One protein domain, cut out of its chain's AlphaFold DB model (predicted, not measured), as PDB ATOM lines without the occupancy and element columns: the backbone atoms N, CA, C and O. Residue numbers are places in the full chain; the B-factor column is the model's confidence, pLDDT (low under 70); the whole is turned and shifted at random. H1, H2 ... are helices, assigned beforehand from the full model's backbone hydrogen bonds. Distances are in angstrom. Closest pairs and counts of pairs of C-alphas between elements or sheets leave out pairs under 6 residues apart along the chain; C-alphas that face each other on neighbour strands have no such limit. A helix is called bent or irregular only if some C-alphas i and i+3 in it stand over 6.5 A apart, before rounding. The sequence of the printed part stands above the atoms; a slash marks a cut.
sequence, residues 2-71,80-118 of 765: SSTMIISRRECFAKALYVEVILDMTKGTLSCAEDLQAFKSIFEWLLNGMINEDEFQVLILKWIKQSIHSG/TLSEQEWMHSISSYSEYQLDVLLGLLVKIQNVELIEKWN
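This is residues 2 to 71 and 80 to 118 of the 765 residues of an uncharacterized protein of Naegleria fowleri (UniProt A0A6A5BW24). A long helix, H5, packs with residues 95 to 105 on H1 and then crosses H3, one half of a helical hairpin formed by H2 and H3; the short H4 packs across H1. Residues 2 to 7 and 113 to 118 stick out from this body, and the latter include the end of H5. The printed part has 109 residues with five named helices, H1 to H5 in chain order, and no named strand; its class is all helix. It is compact, with a radius of gyration of the C-alphas of 14.4 A, yet elongated, spanning 47 by 30 by 30 A.

H5 holds residues 95 to 117 and is 31.8 A long, ending at C-alpha 117 (356.393, 150.314, 226.371). H1, residues 9 to 25, begins at C-alpha 9 (369.709, 175.295, 211.894) and is 22.4 A long; it is only just irregular, with C-alphas 22 and 25 6.6 A apart. H3, residues 53 to 69, measures 24.0 A, H2, residues 33 to 47, 20.7 A, and H4, residues 83 to 89, 9.7 A.

H5 touches H1 the same way at a shallow tilt of 34 degrees, only just short of steep; their closest C-alphas, of Glu 95 and Arg 10, are 4.7 A apart. With residues 104 to 108 alone, H5 touches H3 at a steep tilt of 67 degrees, closest at the C-alphas of Ile 108 and Gln 57, 6.4 A. H2 and H3 form a hairpin at 10 degrees, a shallow tilt, opposite ways; the closest C-alphas, of Leu 46 and Phe 56, are 6.7 A apart. H4 touches residues 11 to 18 of H1 alone, closest at the C-alphas of Met 87 and Ala 14, 6.5 A, and is only just about perpendicular to it at 71 degrees. H2 and H4 are apart. Each O i to N i+4 pair is within hydrogen-bond range in H2, H3, H4 and H5, and 11 of 13 in H1.

The C-alphas of Ser 2 and Asn 118, the two farthest apart, are 48.4 A from each other. Residues 72 to 79 are not printed, and C-alphas 71 and 80 are 16.0 A apart across this cut. Of the links printed whole, none is long. The model's pLDDT is under 70 at residues 2 to 7, 24 to 33, 67 to 71 and 80 to 81.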
ATOM      1  N   SER A   2     363.602 182.855 192.747       27.78
ATOM      2  CA  SER A   2     363.153 182.582 194.114       27.78
ATOM      3  C   SER A   2     364.376 182.350 195.000       27.78
ATOM      4  O   SER A   2     365.301 181.632 194.607       27.78
ATOM      5  N   SER A   3     364.371 182.925 196.201       26.62
ATOM      6  CA  SER A   3     365.225 182.427 197.273       26.62
ATOM      7  C   SER A   3     364.686 181.063 197.689       26.62
ATOM      8  O   SER A   3     363.603 180.977 198.265       26.62
ATOM      9  N   THR A   4     365.438 179.998 197.416       38.62
ATOM     10  CA  THR A   4     365.385 178.799 198.256       38.62
ATOM     11  C   THR A   4     365.804 179.252 199.646       38.62
ATOM     12  O   THR A   4     366.976 179.551 199.875       38.62
ATOM     13  N   MET A   5     364.814 179.454 200.512       39.03
ATOM     14  CA  MET A   5     364.996 180.034 201.834       39.03
ATOM     15  C   MET A   5     365.844 179.065 202.654       39.03
ATOM     16  O   MET A   5     365.394 177.963 202.954       39.03
ATOM     17  N   ILE A   6     367.089 179.450 202.946       52.34
ATOM     18  CA  ILE A   6     367.985 178.654 203.785       52.34
ATOM     19  C   ILE A   6     367.435 178.751 205.207       52.34
ATOM     20  O   ILE A   6     367.718 179.709 205.926       52.34
ATOM     21  N   ILE A   7     366.588 177.784 205.561       62.09
ATOM     22  CA  ILE A   7     366.076 177.591 206.917       62.09
ATOM     23  C   ILE A   7     367.302 177.434 207.814       62.09
ATOM     24  O   ILE A   7     368.133 176.554 207.596       62.09
ATOM     25  N   SER A   8     367.462 178.337 208.779       76.31
ATOM     26  CA  SER A   8     368.618 178.279 209.682       76.31
ATOM     27  C   SER A   8     368.539 177.033 210.573       76.31
ATOM     28  O   SER A   8     367.444 176.607 210.928       76.31
ATOM     29  N   ARG A   9     369.677 176.467 210.994       73.44
ATOM     30  CA  ARG A   9     369.709 175.295 211.894       73.44
ATOM     31  C   ARG A   9     368.926 175.553 213.192       73.44
ATOM     32  O   ARG A   9     368.065 174.766 213.570       73.44
ATOM     33  N   ARG A  10     369.081 176.750 213.763       83.31
ATOM     34  CA  ARG A  10     368.203 177.319 214.798       83.31
ATOM     35  C   ARG A  10     366.698 177.270 214.480       83.31
ATOM     36  O   ARG A  10     365.906 176.988 215.373       83.31
ATOM     37  N   GLU A  11     366.281 177.581 213.254       81.25
ATOM     38  CA  GLU A  11     364.877 177.520 212.819       81.25
ATOM     39  C   GLU A  11     364.389 176.070 212.656       81.25
ATOM     40  O   GLU A  11     363.250 175.783 213.017       81.25
ATOM     41  N   CYS A  12     365.248 175.144 212.212       78.00
ATOM     42  CA  CYS A  12     364.972 173.704 212.267       78.00
ATOM     43  C   CYS A  12     364.715 173.247 213.711       78.00
ATOM     44  O   CYS A  12     363.657 172.683 213.981       78.00
ATOM     45  N   PHE A  13     365.604 173.572 214.656       80.25
ATOM     46  CA  PHE A  13     365.433 173.224 216.075       80.25
ATOM     47  C   PHE A  13     364.165 173.843 216.671       80.25
ATOM     48  O   PHE A  13     363.390 173.173 217.352       80.25
ATOM     49  N   ALA A  14     363.905 175.115 216.367       83.31
ATOM     50  CA  ALA A  14     362.701 175.813 216.798       83.31
ATOM     51  C   ALA A  14     361.411 175.135 216.291       83.31
ATOM     52  O   ALA A  14     360.441 175.041 217.047       83.31
ATOM     53  N   LYS A  15     361.402 174.614 215.056       81.81
ATOM     54  CA  LYS A  15     360.267 173.867 214.483       81.81
ATOM     55  C   LYS A  15     360.174 172.431 214.990       81.81
ATOM     56  O   LYS A  15     359.064 171.972 215.237       81.81
ATOM     57  N   ALA A  16     361.295 171.748 215.221       79.69
ATOM     58  CA  ALA A  16     361.307 170.447 215.890       79.69
ATOM     59  C   ALA A  16     360.627 170.555 217.265       79.69
ATOM     60  O   ALA A  16     359.656 169.856 217.538       79.69
ATOM     61  N   LEU A  17     361.037 171.536 218.075       81.50
ATOM     62  CA  LEU A  17     360.437 171.817 219.380       81.50
ATOM     63  C   LEU A  17     358.952 172.219 219.305       81.50
ATOM     64  O   LEU A  17     358.196 171.889 220.216       81.50
ATOM     65  N   TYR A  18     358.508 172.887 218.232       81.81
ATOM     66  CA  TYR A  18     357.080 173.153 218.007       81.81
ATOM     67  C   TYR A  18     356.283 171.853 217.837       81.81
ATOM     68  O   TYR A  18     355.247 171.680 218.479       81.81
ATOM     69  N   VAL A  19     356.775 170.919 217.015       77.50
ATOM     70  CA  VAL A  19     356.149 169.599 216.836       77.50
ATOM     71  C   VAL A  19     356.118 168.848 218.168       77.50
ATOM     72  O   VAL A  19     355.044 168.456 218.624       77.50
ATOM     73  N   GLU A  20     357.268 168.742 218.837       76.88
ATOM     74  CA  GLU A  20     357.406 168.016 220.101       76.88
ATOM     75  C   GLU A  20     356.483 168.541 221.205       76.88
ATOM     76  O   GLU A  20     355.729 167.777 221.809       76.88
ATOM     77  N   VAL A  21     356.525 169.847 221.478       75.38
ATOM     78  CA  VAL A  21     355.851 170.447 222.639       75.38
ATOM     79  C   VAL A  21     354.403 170.814 222.319       75.38
ATOM     80  O   VAL A  21     353.500 170.519 223.109       75.38
ATOM     81  N   ILE A  22     354.165 171.462 221.172       72.31
ATOM     82  CA  ILE A  22     352.857 172.047 220.850       72.31
ATOM     83  C   ILE A  22     351.924 171.030 220.194       72.31
ATOM     84  O   ILE A  22     350.749 170.962 220.561       72.31
ATOM     85  N   LEU A  23     352.426 170.227 219.252       70.44
ATOM     86  CA  LEU A  23     351.589 169.252 218.545       70.44
ATOM     87  C   LEU A  23     351.455 167.934 219.326       70.44
ATOM     88  O   LEU A  23     350.338 167.433 219.462       70.44
ATOM     89  N   ASP A  24     352.552 167.388 219.864       66.50
ATOM     90  CA  ASP A  24     352.572 166.028 220.425       66.50
ATOM     91  C   ASP A  24     352.420 165.920 221.939       66.50
ATOM     92  O   ASP A  24     351.466 165.284 222.399       66.50
ATOM     93  N   MET A  25     353.315 166.518 222.734       64.06
ATOM     94  CA  MET A  25     353.313 166.341 224.199       64.06
ATOM     95  C   MET A  25     351.994 166.755 224.853       64.06
ATOM     96  O   MET A  25     351.629 166.215 225.895       64.06
ATOM     97  N   THR A  26     351.251 167.657 224.215       57.50
ATOM     98  CA  THR A  26     349.924 168.087 224.664       57.50
ATOM     99  C   THR A  26     348.792 167.650 223.737       57.50
ATOM    100  O   THR A  26     347.635 167.897 224.046       57.50
ATOM    101  N   LYS A  27     349.065 166.978 222.609       62.94
ATOM    102  CA  LYS A  27     348.043 166.529 221.637       62.94
ATOM    103  C   LYS A  27     347.110 167.658 221.152       62.94
ATOM    104  O   LYS A  27     345.940 167.415 220.849       62.94
ATOM    105  N   GLY A  28     347.595 168.902 221.142       52.84
ATOM    106  CA  GLY A  28     346.787 170.094 220.874       52.84
ATOM    107  C   GLY A  28     345.810 170.499 221.993       52.84
ATOM    108  O   GLY A  28     344.872 171.248 221.717       52.84
ATOM    109  N   THR A  29     345.991 170.033 223.239       47.84
ATOM    110  CA  THR A  29     345.238 170.510 224.421       47.84
ATOM    111  C   THR A  29     345.840 171.753 225.078       47.84
ATOM    112  O   THR A  29     345.248 172.265 226.028       47.84
ATOM    113  N   LEU A  30     346.945 172.299 224.542       52.62
ATOM    114  CA  LEU A  30     347.409 173.662 224.836       52.62
ATOM    115  C   LEU A  30     346.341 174.674 224.430       52.62
ATOM    116  O   LEU A  30     346.287 175.162 223.301       52.62
ATOM    117  N   SER A  31     345.465 174.957 225.386       51.31
ATOM    118  CA  SER A  31     344.308 175.832 225.229       51.31
ATOM    119  C   SER A  31     344.595 177.268 225.667       51.31
ATOM    120  O   SER A  31     343.730 178.135 225.530       51.31
ATOM    121  N   CYS A  32     345.789 177.533 226.212       59.84
ATOM    122  CA  CYS A  32     346.143 178.830 226.763       59.84
ATOM    123  C   CYS A  32     347.638 179.165 226.637       59.84
ATOM    124  O   CYS A  32     348.507 178.296 226.699       59.84
ATOM    125  N   ALA A  33     347.940 180.463 226.545       67.94
ATOM    126  CA  ALA A  33     349.301 180.987 226.651       67.94
ATOM    127  C   ALA A  33     349.919 180.767 228.050       67.94
ATOM    128  O   ALA A  33     351.141 180.769 228.183       67.94
ATOM    129  N   GLU A  34     349.092 180.539 229.077       71.31
ATOM    130  CA  GLU A  34     349.517 180.184 230.440       71.31
ATOM    131  C   GLU A  34     350.381 178.908 230.451       71.31
ATOM    132  O   GLU A  34     351.453 178.898 231.055       71.31
ATOM    133  N   ASP A  35     349.980 177.866 229.715       72.44
ATOM    134  CA  ASP A  35     350.719 176.598 229.633       72.44
ATOM    135  C   ASP A  35     352.063 176.754 228.904       72.44
ATOM    136  O   ASP A  35     353.085 176.222 229.345       72.44
ATOM    137  N   LEU A  36     352.084 177.531 227.814       75.62
ATOM    138  CA  LEU A  36     353.310 177.904 227.099       75.62
ATOM    139  C   LEU A  36     354.275 178.659 228.022       75.62
ATOM    140  O   LEU A  36     355.482 178.412 228.004       75.62
ATOM    141  N   GLN A  37     353.750 179.589 228.821       80.62
ATOM    142  CA  GLN A  37     354.553 180.372 229.751       80.62
ATOM    143  C   GLN A  37     355.058 179.514 230.919       80.62
ATOM    144  O   GLN A  37     356.185 179.721 231.368       80.62
ATOM    145  N   ALA A  38     354.295 178.512 231.366       82.31
ATOM    146  CA  ALA A  38     354.748 177.527 232.347       82.31
ATOM    147  C   ALA A  38     355.906 176.672 231.803       82.31
ATOM    148  O   ALA A  38     356.948 176.587 232.453       82.31
ATOM    149  N   PHE A  39     355.776 176.124 230.586       83.75
ATOM    150  CA  PHE A  39     356.851 175.391 229.905       83.75
ATOM    151  C   PHE A  39     358.138 176.229 229.803       83.75
ATOM    152  O   PHE A  39     359.218 175.769 230.178       83.75
ATOM    153  N   LYS A  40     358.019 177.491 229.371       84.31
ATOM    154  CA  LYS A  40     359.160 178.418 229.303       84.31
ATOM    155  C   LYS A  40     359.749 178.742 230.660       84.31
ATOM    156  O   LYS A  40     360.963 178.772 230.770       84.31
ATOM    157  N   SER A  41     358.927 178.942 231.687       88.38
ATOM    158  CA  SER A  41     359.421 179.221 233.040       88.38
ATOM    159  C   SER A  41     360.269 178.057 233.558       88.38
ATOM    160  O   SER A  41     361.360 178.282 234.069       88.38
ATOM    161  N   ILE A  42     359.828 176.811 233.341       87.44
ATOM    162  CA  ILE A  42     360.592 175.599 233.685       87.44
ATOM    163  C   ILE A  42     361.918 175.543 232.901       87.44
ATOM    164  O   ILE A  42     362.966 175.243 233.476       87.44
ATOM    165  N   PHE A  43     361.906 175.878 231.608       86.19
ATOM    166  CA  PHE A  43     363.117 175.916 230.782       86.19
ATOM    167  C   PHE A  43     364.084 177.048 231.177       86.19
ATOM    168  O   PHE A  43     365.289 176.824 231.280       86.19
ATOM    169  N   GLU A  44     363.580 178.245 231.476       88.81
ATOM    170  CA  GLU A  44     364.369 179.370 231.982       88.81
ATOM    171  C   GLU A  44     364.967 179.057 233.359       88.81
ATOM    172  O   GLU A  44     366.118 179.414 233.609       88.81
ATOM    173  N   TRP A  45     364.260 178.340 234.238       92.94
ATOM    174  CA  TRP A  45     364.831 177.858 235.500       92.94
ATOM    175  C   TRP A  45     366.002 176.898 235.264       92.94
ATOM    176  O   TRP A  45     367.036 177.050 235.914       92.94
ATOM    177  N   LEU A  46     365.890 175.962 234.315       88.38
ATOM    178  CA  LEU A  46     366.988 175.050 233.971       88.38
ATOM    179  C   LEU A  46     368.194 175.808 233.394       88.38
ATOM    180  O   LEU A  46     369.324 175.615 233.842       88.38
ATOM    181  N   LEU A  47     367.965 176.707 232.433       85.62
ATOM    182  CA  LEU A  47     369.027 177.494 231.795       85.62
ATOM    183  C   LEU A  47     369.754 178.429 232.768       85.62
ATOM    184  O   LEU A  47     370.955 178.647 232.624       85.62
ATOM    185  N   ASN A  48     369.046 178.965 233.765       89.19
ATOM    186  CA  ASN A  48     369.639 179.760 234.840       89.19
ATOM    187  C   ASN A  48     370.251 178.899 235.965       89.19
ATOM    188  O   ASN A  48     370.779 179.451 236.931       89.19
ATOM    189  N   GLY A  49     370.190 177.565 235.872       88.38
ATOM    190  CA  GLY A  49     370.711 176.650 236.890       88.38
ATOM    191  C   GLY A  49     369.937 176.667 238.214       88.38
ATOM    192  O   GLY A  49     370.497 176.313 239.248       88.38
ATOM    193  N   MET A  50     368.675 177.111 238.193       93.81
ATOM    194  CA  MET A  50     367.765 177.110 239.346       93.81
ATOM    195  C   MET A  50     367.157 175.727 239.617       93.81
ATOM    196  O   MET A  50     366.750 175.465 240.744       93.81
ATOM    197  N   ILE A  51     367.095 174.877 238.589       92.62
ATOM    198  CA  ILE A  51     366.768 173.449 238.675       92.62
ATOM    199  C   ILE A  51     367.816 172.641 237.903       92.62
ATOM    200  O   ILE A  51     368.480 173.172 237.008       92.62
ATOM    201  N   ASN A  52     367.964 171.364 238.244       90.94
ATOM    202  CA  ASN A  52     368.815 170.409 237.532       90.94
ATOM    203  C   ASN A  52     368.039 169.609 236.459       90.94
ATOM    204  O   ASN A  52     366.846 169.827 236.245       90.94
ATOM    205  N   GLU A  53     368.725 168.696 235.757       86.56
ATOM    206  CA  GLU A  53     368.109 167.867 234.711       86.56
ATOM    207  C   GLU A  53     366.983 166.971 235.254       86.56
ATOM    208  O   GLU A  53     365.893 166.970 234.686       86.56
ATOM    209  N   ASP A  54     367.202 166.258 236.360       86.69
ATOM    210  CA  ASP A  54     366.214 165.339 236.945       86.69
ATOM    211  C   ASP A  54     364.957 166.105 237.400       86.69
ATOM    212  O   ASP A  54     363.820 165.695 237.152       86.69
ATOM    213  N   GLU A  55     365.152 167.280 238.006       89.94
ATOM    214  CA  GLU A  55     364.077 168.202 238.386       89.94
ATOM    215  C   GLU A  55     363.304 168.723 237.166       89.94
ATOM    216  O   GLU A  55     362.074 168.782 237.203       89.94
ATOM    217  N   PHE A  56     363.993 169.050 236.066       88.69
ATOM    218  CA  PHE A  56     363.358 169.425 234.801       88.69
ATOM    219  C   PHE A  56     362.525 168.271 234.226       88.69
ATOM    220  O   PHE A  56     361.363 168.488 233.875       88.69
ATOM    221  N   GLN A  57     363.058 167.043 234.191       84.56
ATOM    222  CA  GLN A  57     362.316 165.866 233.724       84.56
ATOM    223  C   GLN A  57     361.043 165.645 234.559       84.56
ATOM    224  O   GLN A  57     359.954 165.499 233.999       84.56
ATOM    225  N   VAL A  58     361.143 165.707 235.892       87.00
ATOM    226  CA  VAL A  58     359.994 165.571 236.806       87.00
ATOM    227  C   VAL A  58     358.970 166.696 236.610       87.00
ATOM    228  O   VAL A  58     357.767 166.421 236.580       87.00
ATOM    229  N   LEU A  59     359.407 167.950 236.454       87.62
ATOM    230  CA  LEU A  59     358.512 169.094 236.243       87.62
ATOM    231  C   LEU A  59     357.795 169.031 234.889       87.62
ATOM    232  O   LEU A  59     356.581 169.237 234.850       87.62
ATOM    233  N   ILE A  60     358.496 168.687 233.804       83.62
ATOM    234  CA  ILE A  60     357.900 168.529 232.470       83.62
ATOM    235  C   ILE A  60     356.941 167.333 232.434       83.62
ATOM    236  O   ILE A  60     355.802 167.491 231.998       83.62
ATOM    237  N   LEU A  61     357.323 166.166 232.964       80.12
ATOM    238  CA  LEU A  61     356.426 165.004 233.045       80.12
ATOM    239  C   LEU A  61     355.187 165.286 233.906       80.12
ATOM    240  O   LEU A  61     354.093 164.812 233.587       80.12
ATOM    241  N   LYS A  62     355.328 166.070 234.979       83.06
ATOM    242  CA  LYS A  62     354.199 166.529 235.798       83.06
ATOM    243  C   LYS A  62     353.306 167.507 235.032       83.06
ATOM    244  O   LYS A  62     352.092 167.339 235.081       83.06
ATOM    245  N   TRP A  63     353.878 168.466 234.306       80.75
ATOM    246  CA  TRP A  63     353.142 169.426 233.476       80.75
ATOM    247  C   TRP A  63     352.366 168.731 232.345       80.75
ATOM    248  O   TRP A  63     351.164 168.953 232.228       80.75
ATOM    249  N   ILE A  64     352.992 167.802 231.609       72.88
ATOM    250  CA  ILE A  64     352.337 166.954 230.591       72.88
ATOM    251  C   ILE A  64     351.185 166.151 231.207       72.88
ATOM    252  O   ILE A  64     350.076 166.113 230.674       72.88
ATOM    253  N   LYS A  65     351.411 165.516 232.367       73.06
ATOM    254  CA  LYS A  65     350.342 164.793 233.070       73.06
ATOM    255  C   LYS A  65     349.219 165.750 233.481       73.06
ATOM    256  O   LYS A  65     348.057 165.401 233.294       73.06
ATOM    257  N   GLN A  66     349.527 166.948 233.975       70.94
ATOM    258  CA  GLN A  66     348.524 167.933 234.384       70.94
ATOM    259  C   GLN A  66     347.705 168.479 233.206       70.94
ATOM    260  O   GLN A  66     346.485 168.465 233.323       70.94
ATOM    261  N   SER A  67     348.310 168.855 232.075       62.47
ATOM    262  CA  SER A  67     347.596 169.384 230.893       62.47
ATOM    263  C   SER A  67     346.738 168.340 230.158       62.47
ATOM    264  O   SER A  67     345.788 168.690 229.453       62.47
ATOM    265  N   ILE A  68     347.027 167.048 230.357       60.72
ATOM    266  CA  ILE A  68     346.175 165.931 229.914       60.72
ATOM    267  C   ILE A  68     345.033 165.664 230.913       60.72
ATOM    268  O   ILE A  68     343.907 165.391 230.497       60.72
ATOM    269  N   HIS A  69     345.292 165.734 232.225       56.41
ATOM    270  CA  HIS A  69     344.284 165.452 233.262       56.41
ATOM    271  C   HIS A  69     343.380 166.650 233.584       56.41
ATOM    272  O   HIS A  69     342.283 166.456 234.109       56.41
ATOM    273  N   SER A  70     343.763 167.875 233.215       54.34
ATOM    274  CA  SER A  70     342.915 169.073 233.242       54.34
ATOM    275  C   SER A  70     341.878 169.061 232.110       54.34
ATOM    276  O   SER A  70     341.629 170.084 231.475       54.34
ATOM    277  N   GLY A  71     341.251 167.904 231.869       48.19
ATOM    278  CA  GLY A  71     340.233 167.633 230.851       48.19
ATOM    279  C   GLY A  71     338.891 168.329 231.101       48.19
ATOM    280  O   GLY A  71     337.836 167.797 230.760       48.19
ATOM    281  N   THR A  80     344.920 177.525 219.304       60.88
ATOM    282  CA  THR A  80     346.167 176.769 219.180       60.88
ATOM    283  C   THR A  80     347.257 177.744 218.761       60.88
ATOM    284  O   THR A  80     347.150 178.330 217.682       60.88
ATOM    285  N   LEU A  81     348.267 177.917 219.615       69.44
ATOM    286  CA  LEU A  81     349.426 178.768 219.361       69.44
ATOM    287  C   LEU A  81     349.983 178.485 217.961       69.44
ATOM    288  O   LEU A  81     350.359 177.348 217.675       69.44
ATOM    289  N   SER A  82     350.029 179.492 217.095       78.62
ATOM    290  CA  SER A  82     350.528 179.307 215.733       78.62
ATOM    291  C   SER A  82     352.040 179.064 215.710       78.62
ATOM    292  O   SER A  82     352.774 179.506 216.597       78.62
ATOM    293  N   GLU A  83     352.530 178.427 214.641       79.19
ATOM    294  CA  GLU A  83     353.970 178.285 214.372       79.19
ATOM    295  C   GLU A  83     354.675 179.653 214.444       79.19
ATOM    296  O   GLU A  83     355.743 179.771 215.033       79.19
ATOM    297  N   GLN A  84     354.052 180.717 213.924       82.31
ATOM    298  CA  GLN A  84     354.619 182.070 213.925       82.31
ATOM    299  C   GLN A  84     354.710 182.680 215.332       82.31
ATOM    300  O   GLN A  84     355.745 183.248 215.683       82.31
ATOM    301  N   GLU A  85     353.671 182.532 216.159       81.31
ATOM    302  CA  GLU A  85     353.700 182.975 217.558       81.31
ATOM    303  C   GLU A  85     354.716 182.172 218.370       81.31
ATOM    304  O   GLU A  85     355.491 182.758 219.125       81.31
ATOM    305  N   TRP A  86     354.787 180.849 218.183       83.25
ATOM    306  CA  TRP A  86     355.834 180.023 218.783       83.25
ATOM    307  C   TRP A  86     357.225 180.531 218.392       83.25
ATOM    308  O   TRP A  86     357.985 180.930 219.275       83.25
ATOM    309  N   MET A  87     357.520 180.617 217.090       84.12
ATOM    310  CA  MET A  87     358.806 181.066 216.541       84.12
ATOM    311  C   MET A  87     359.216 182.456 217.049       84.12
ATOM    312  O   MET A  87     360.365 182.648 217.447       84.12
ATOM    313  N   HIS A  88     358.289 183.421 217.098       84.56
ATOM    314  CA  HIS A  88     358.545 184.730 217.706       84.56
ATOM    315  C   HIS A  88     358.796 184.601 219.213       84.56
ATOM    316  O   HIS A  88     359.693 185.234 219.769       84.56
ATOM    317  N   SER A  89     358.009 183.789 219.909       80.31
ATOM    318  CA  SER A  89     358.051 183.692 221.366       80.31
ATOM    319  C   SER A  89     359.217 182.849 221.911       80.31
ATOM    320  O   SER A  89     359.478 182.919 223.113       80.31
ATOM    321  N   ILE A  90     359.933 182.106 221.055       84.12
ATOM    322  CA  ILE A  90     361.260 181.528 221.338       84.12
ATOM    323  C   ILE A  90     362.402 182.235 220.577       84.12
ATOM    324  O   ILE A  90     363.544 181.772 220.582       84.12
ATOM    325  N   SER A  91     362.142 183.403 219.973       84.50
ATOM    326  CA  SER A  91     363.145 184.169 219.213       84.50
ATOM    327  C   SER A  91     364.274 184.774 220.062       84.50
ATOM    328  O   SER A  91     365.253 185.259 219.491       84.50
ATOM    329  N   SER A  92     364.199 184.690 221.390       86.31
ATOM    330  CA  SER A  92     365.271 185.043 222.330       86.31
ATOM    331  C   SER A  92     366.336 183.950 222.503       86.31
ATOM    332  O   SER A  92     367.472 184.268 222.848       86.31
ATOM    333  N   TYR A  93     366.007 182.676 222.264       88.12
ATOM    334  CA  TYR A  93     366.903 181.555 222.567       88.12
ATOM    335  C   TYR A  93     367.968 181.352 221.482       88.12
ATOM    336  O   TYR A  93     367.679 181.378 220.281       88.12
ATOM    337  N   SER A  94     369.210 181.130 221.902       87.50
ATOM    338  CA  SER A  94     370.315 180.738 221.020       87.50
ATOM    339  C   SER A  94     370.136 179.313 220.485       87.50
ATOM    340  O   SER A  94     369.419 178.507 221.074       87.50
ATOM    341  N   GLU A  95     370.813 178.986 219.380       82.88
ATOM    342  CA  GLU A  95     370.766 177.643 218.779       82.88
ATOM    343  C   GLU A  95     371.136 176.545 219.790       82.88
ATOM    344  O   GLU A  95     370.379 175.595 219.948       82.88
ATOM    345  N   TYR A  96     372.209 176.744 220.562       82.94
ATOM    346  CA  TYR A  96     372.647 175.831 221.623       82.94
ATOM    347  C   TYR A  96     371.582 175.589 222.708       82.94
ATOM    348  O   TYR A  96     371.446 174.477 223.206       82.94
ATOM    349  N   GLN A  97     370.797 176.607 223.074       85.94
ATOM    350  CA  GLN A  97     369.725 176.435 224.061       85.94
ATOM    351  C   GLN A  97     368.578 175.585 223.499       85.94
ATOM    352  O   GLN A  97     368.039 174.748 224.218       85.94
ATOM    353  N   LEU A  98     368.229 175.764 222.221       84.88
ATOM    354  CA  LEU A  98     367.209 174.946 221.554       84.88
ATOM    355  C   LEU A  98     367.678 173.492 221.365       84.88
ATOM    356  O   LEU A  98     366.886 172.578 221.568       84.88
ATOM    357  N   ASP A  99     368.961 173.290 221.052       80.56
ATOM    358  CA  ASP A  99     369.627 171.981 220.942       80.56
ATOM    359  C   ASP A  99     369.560 171.205 222.274       80.56
ATOM    360  O   ASP A  99     368.998 170.111 222.357       80.56
ATOM    361  N   VAL A 100     370.008 171.842 223.367       81.50
ATOM    362  CA  VAL A 100     369.928 171.292 224.734       81.50
ATOM    363  C   VAL A 100     368.487 170.952 225.121       81.50
ATOM    364  O   VAL A 100     368.244 169.880 225.673       81.50
ATOM    365  N   LEU A 101     367.520 171.823 224.813       82.81
ATOM    366  CA  LEU A 101     366.107 171.554 225.090       82.81
ATOM    367  C   LEU A 101     365.594 170.338 224.309       82.81
ATOM    368  O   LEU A 101     364.922 169.489 224.890       82.81
ATOM    369  N   LEU A 102     365.921 170.228 223.020       82.12
ATOM    370  CA  LEU A 102     365.482 169.112 222.186       82.12
ATOM    371  C   LEU A 102     366.066 167.787 222.692       82.12
ATOM    372  O   LEU A 102     365.316 166.829 222.883       82.12
ATOM    373  N   GLY A 103     367.362 167.756 223.017       82.00
ATOM    374  CA  GLY A 103     368.016 166.590 223.620       82.00
ATOM    375  C   GLY A 103     367.387 166.156 224.951       82.00
ATOM    376  O   GLY A 103     367.246 164.962 225.210       82.00
ATOM    377  N   LEU A 104     366.933 167.101 225.780       83.25
ATOM    378  CA  LEU A 104     366.231 166.797 227.034       83.25
ATOM    379  C   LEU A 104     364.826 166.224 226.807       83.25
ATOM    380  O   LEU A 104     364.438 165.279 227.493       83.25
ATOM    381  N   LEU A 105     364.069 166.742 225.834       81.31
ATOM    382  CA  LEU A 105     362.763 166.174 225.472       81.31
ATOM    383  C   LEU A 105     362.911 164.766 224.867       81.31
ATOM    384  O   LEU A 105     362.102 163.888 225.169       81.31
ATOM    385  N   VAL A 106     363.976 164.522 224.096       83.50
ATOM    386  CA  VAL A 106     364.349 163.191 223.586       83.50
ATOM    387  C   VAL A 106     364.697 162.228 224.727       83.50
ATOM    388  O   VAL A 106     364.201 161.102 224.735       83.50
ATOM    389  N   LYS A 107     365.465 162.654 225.740       84.25
ATOM    390  CA  LYS A 107     365.717 161.834 226.942       84.25
ATOM    391  C   LYS A 107     364.427 161.474 227.684       84.25
ATOM    392  O   LYS A 107     364.237 160.314 228.036       84.25
ATOM    393  N   ILE A 108     363.520 162.439 227.876       83.88
ATOM    394  CA  ILE A 108     362.207 162.202 228.503       83.88
ATOM    395  C   ILE A 108     361.390 161.186 227.687       83.88
ATOM    396  O   ILE A 108     360.759 160.302 228.267       83.88
ATOM    397  N   GLN A 109     361.438 161.263 226.353       84.00
ATOM    398  CA  GLN A 109     360.821 160.261 225.483       84.00
ATOM    399  C   GLN A 109     361.460 158.874 225.669       84.00
ATOM    400  O   GLN A 109     360.730 157.892 225.751       84.00
ATOM    401  N   ASN A 110     362.790 158.774 225.765       87.56
ATOM    402  CA  ASN A 110     363.478 157.493 225.963       87.56
ATOM    403  C   ASN A 110     363.075 156.833 227.290       87.56
ATOM    404  O   ASN A 110     362.799 155.637 227.308       87.56
ATOM    405  N   VAL A 111     362.951 157.613 228.371       85.69
ATOM    406  CA  VAL A 111     362.416 157.123 229.653       85.69
ATOM    407  C   VAL A 111     360.975 156.626 229.490       85.69
ATOM    408  O   VAL A 111     360.674 155.521 229.934       85.69
ATOM    409  N   GLU A 112     360.097 157.360 228.792       83.50
ATOM    410  CA  GLU A 112     358.734 156.875 228.518       83.50
ATOM    411  C   GLU A 112     358.749 155.561 227.711       83.50
ATOM    412  O   GLU A 112     358.038 154.625 228.072       83.50
ATOM    413  N   LEU A 113     359.554 155.460 226.650       85.06
ATOM    414  CA  LEU A 113     359.672 154.260 225.808       85.06
ATOM    415  C   LEU A 113     360.133 153.027 226.608       85.06
ATOM    416  O   LEU A 113     359.554 151.949 226.453       85.06
ATOM    417  N   ILE A 114     361.107 153.188 227.507       86.69
ATOM    418  CA  ILE A 114     361.583 152.107 228.381       86.69
ATOM    419  C   ILE A 114     360.506 151.737 229.415       86.69
ATOM    420  O   ILE A 114     360.054 150.592 229.445       86.69
ATOM    421  N   GLU A 115     360.048 152.689 230.237       85.56
ATOM    422  CA  GLU A 115     359.173 152.409 231.391       85.56
ATOM    423  C   GLU A 115     357.772 151.915 231.007       85.56
ATOM    424  O   GLU A 115     357.196 151.070 231.694       85.56
ATOM    425  N   LYS A 116     357.186 152.475 229.943       82.50
ATOM    426  CA  LYS A 116     355.761 152.298 229.606       82.50
ATOM    427  C   LYS A 116     355.530 151.328 228.450       82.50
ATOM    428  O   LYS A 116     354.450 150.742 228.372       82.50
ATOM    429  N   TRP A 117     356.505 151.175 227.554       82.94
ATOM    430  CA  TRP A 117     356.393 150.314 226.371       82.94
ATOM    431  C   TRP A 117     357.338 149.098 226.434       82.94
ATOM    432  O   TRP A 117     357.248 148.230 225.570       82.94
ATOM    433  N   ASN A 118     358.191 148.993 227.466       88.62
ATOM    434  CA  ASN A 118     359.151 147.896 227.667       88.62
ATOM    435  C   ASN A 118     360.107 147.711 226.465       88.62
ATOM    436  O   ASN A 118     360.452 146.593 226.078       88.62
TER     437      ASN A 118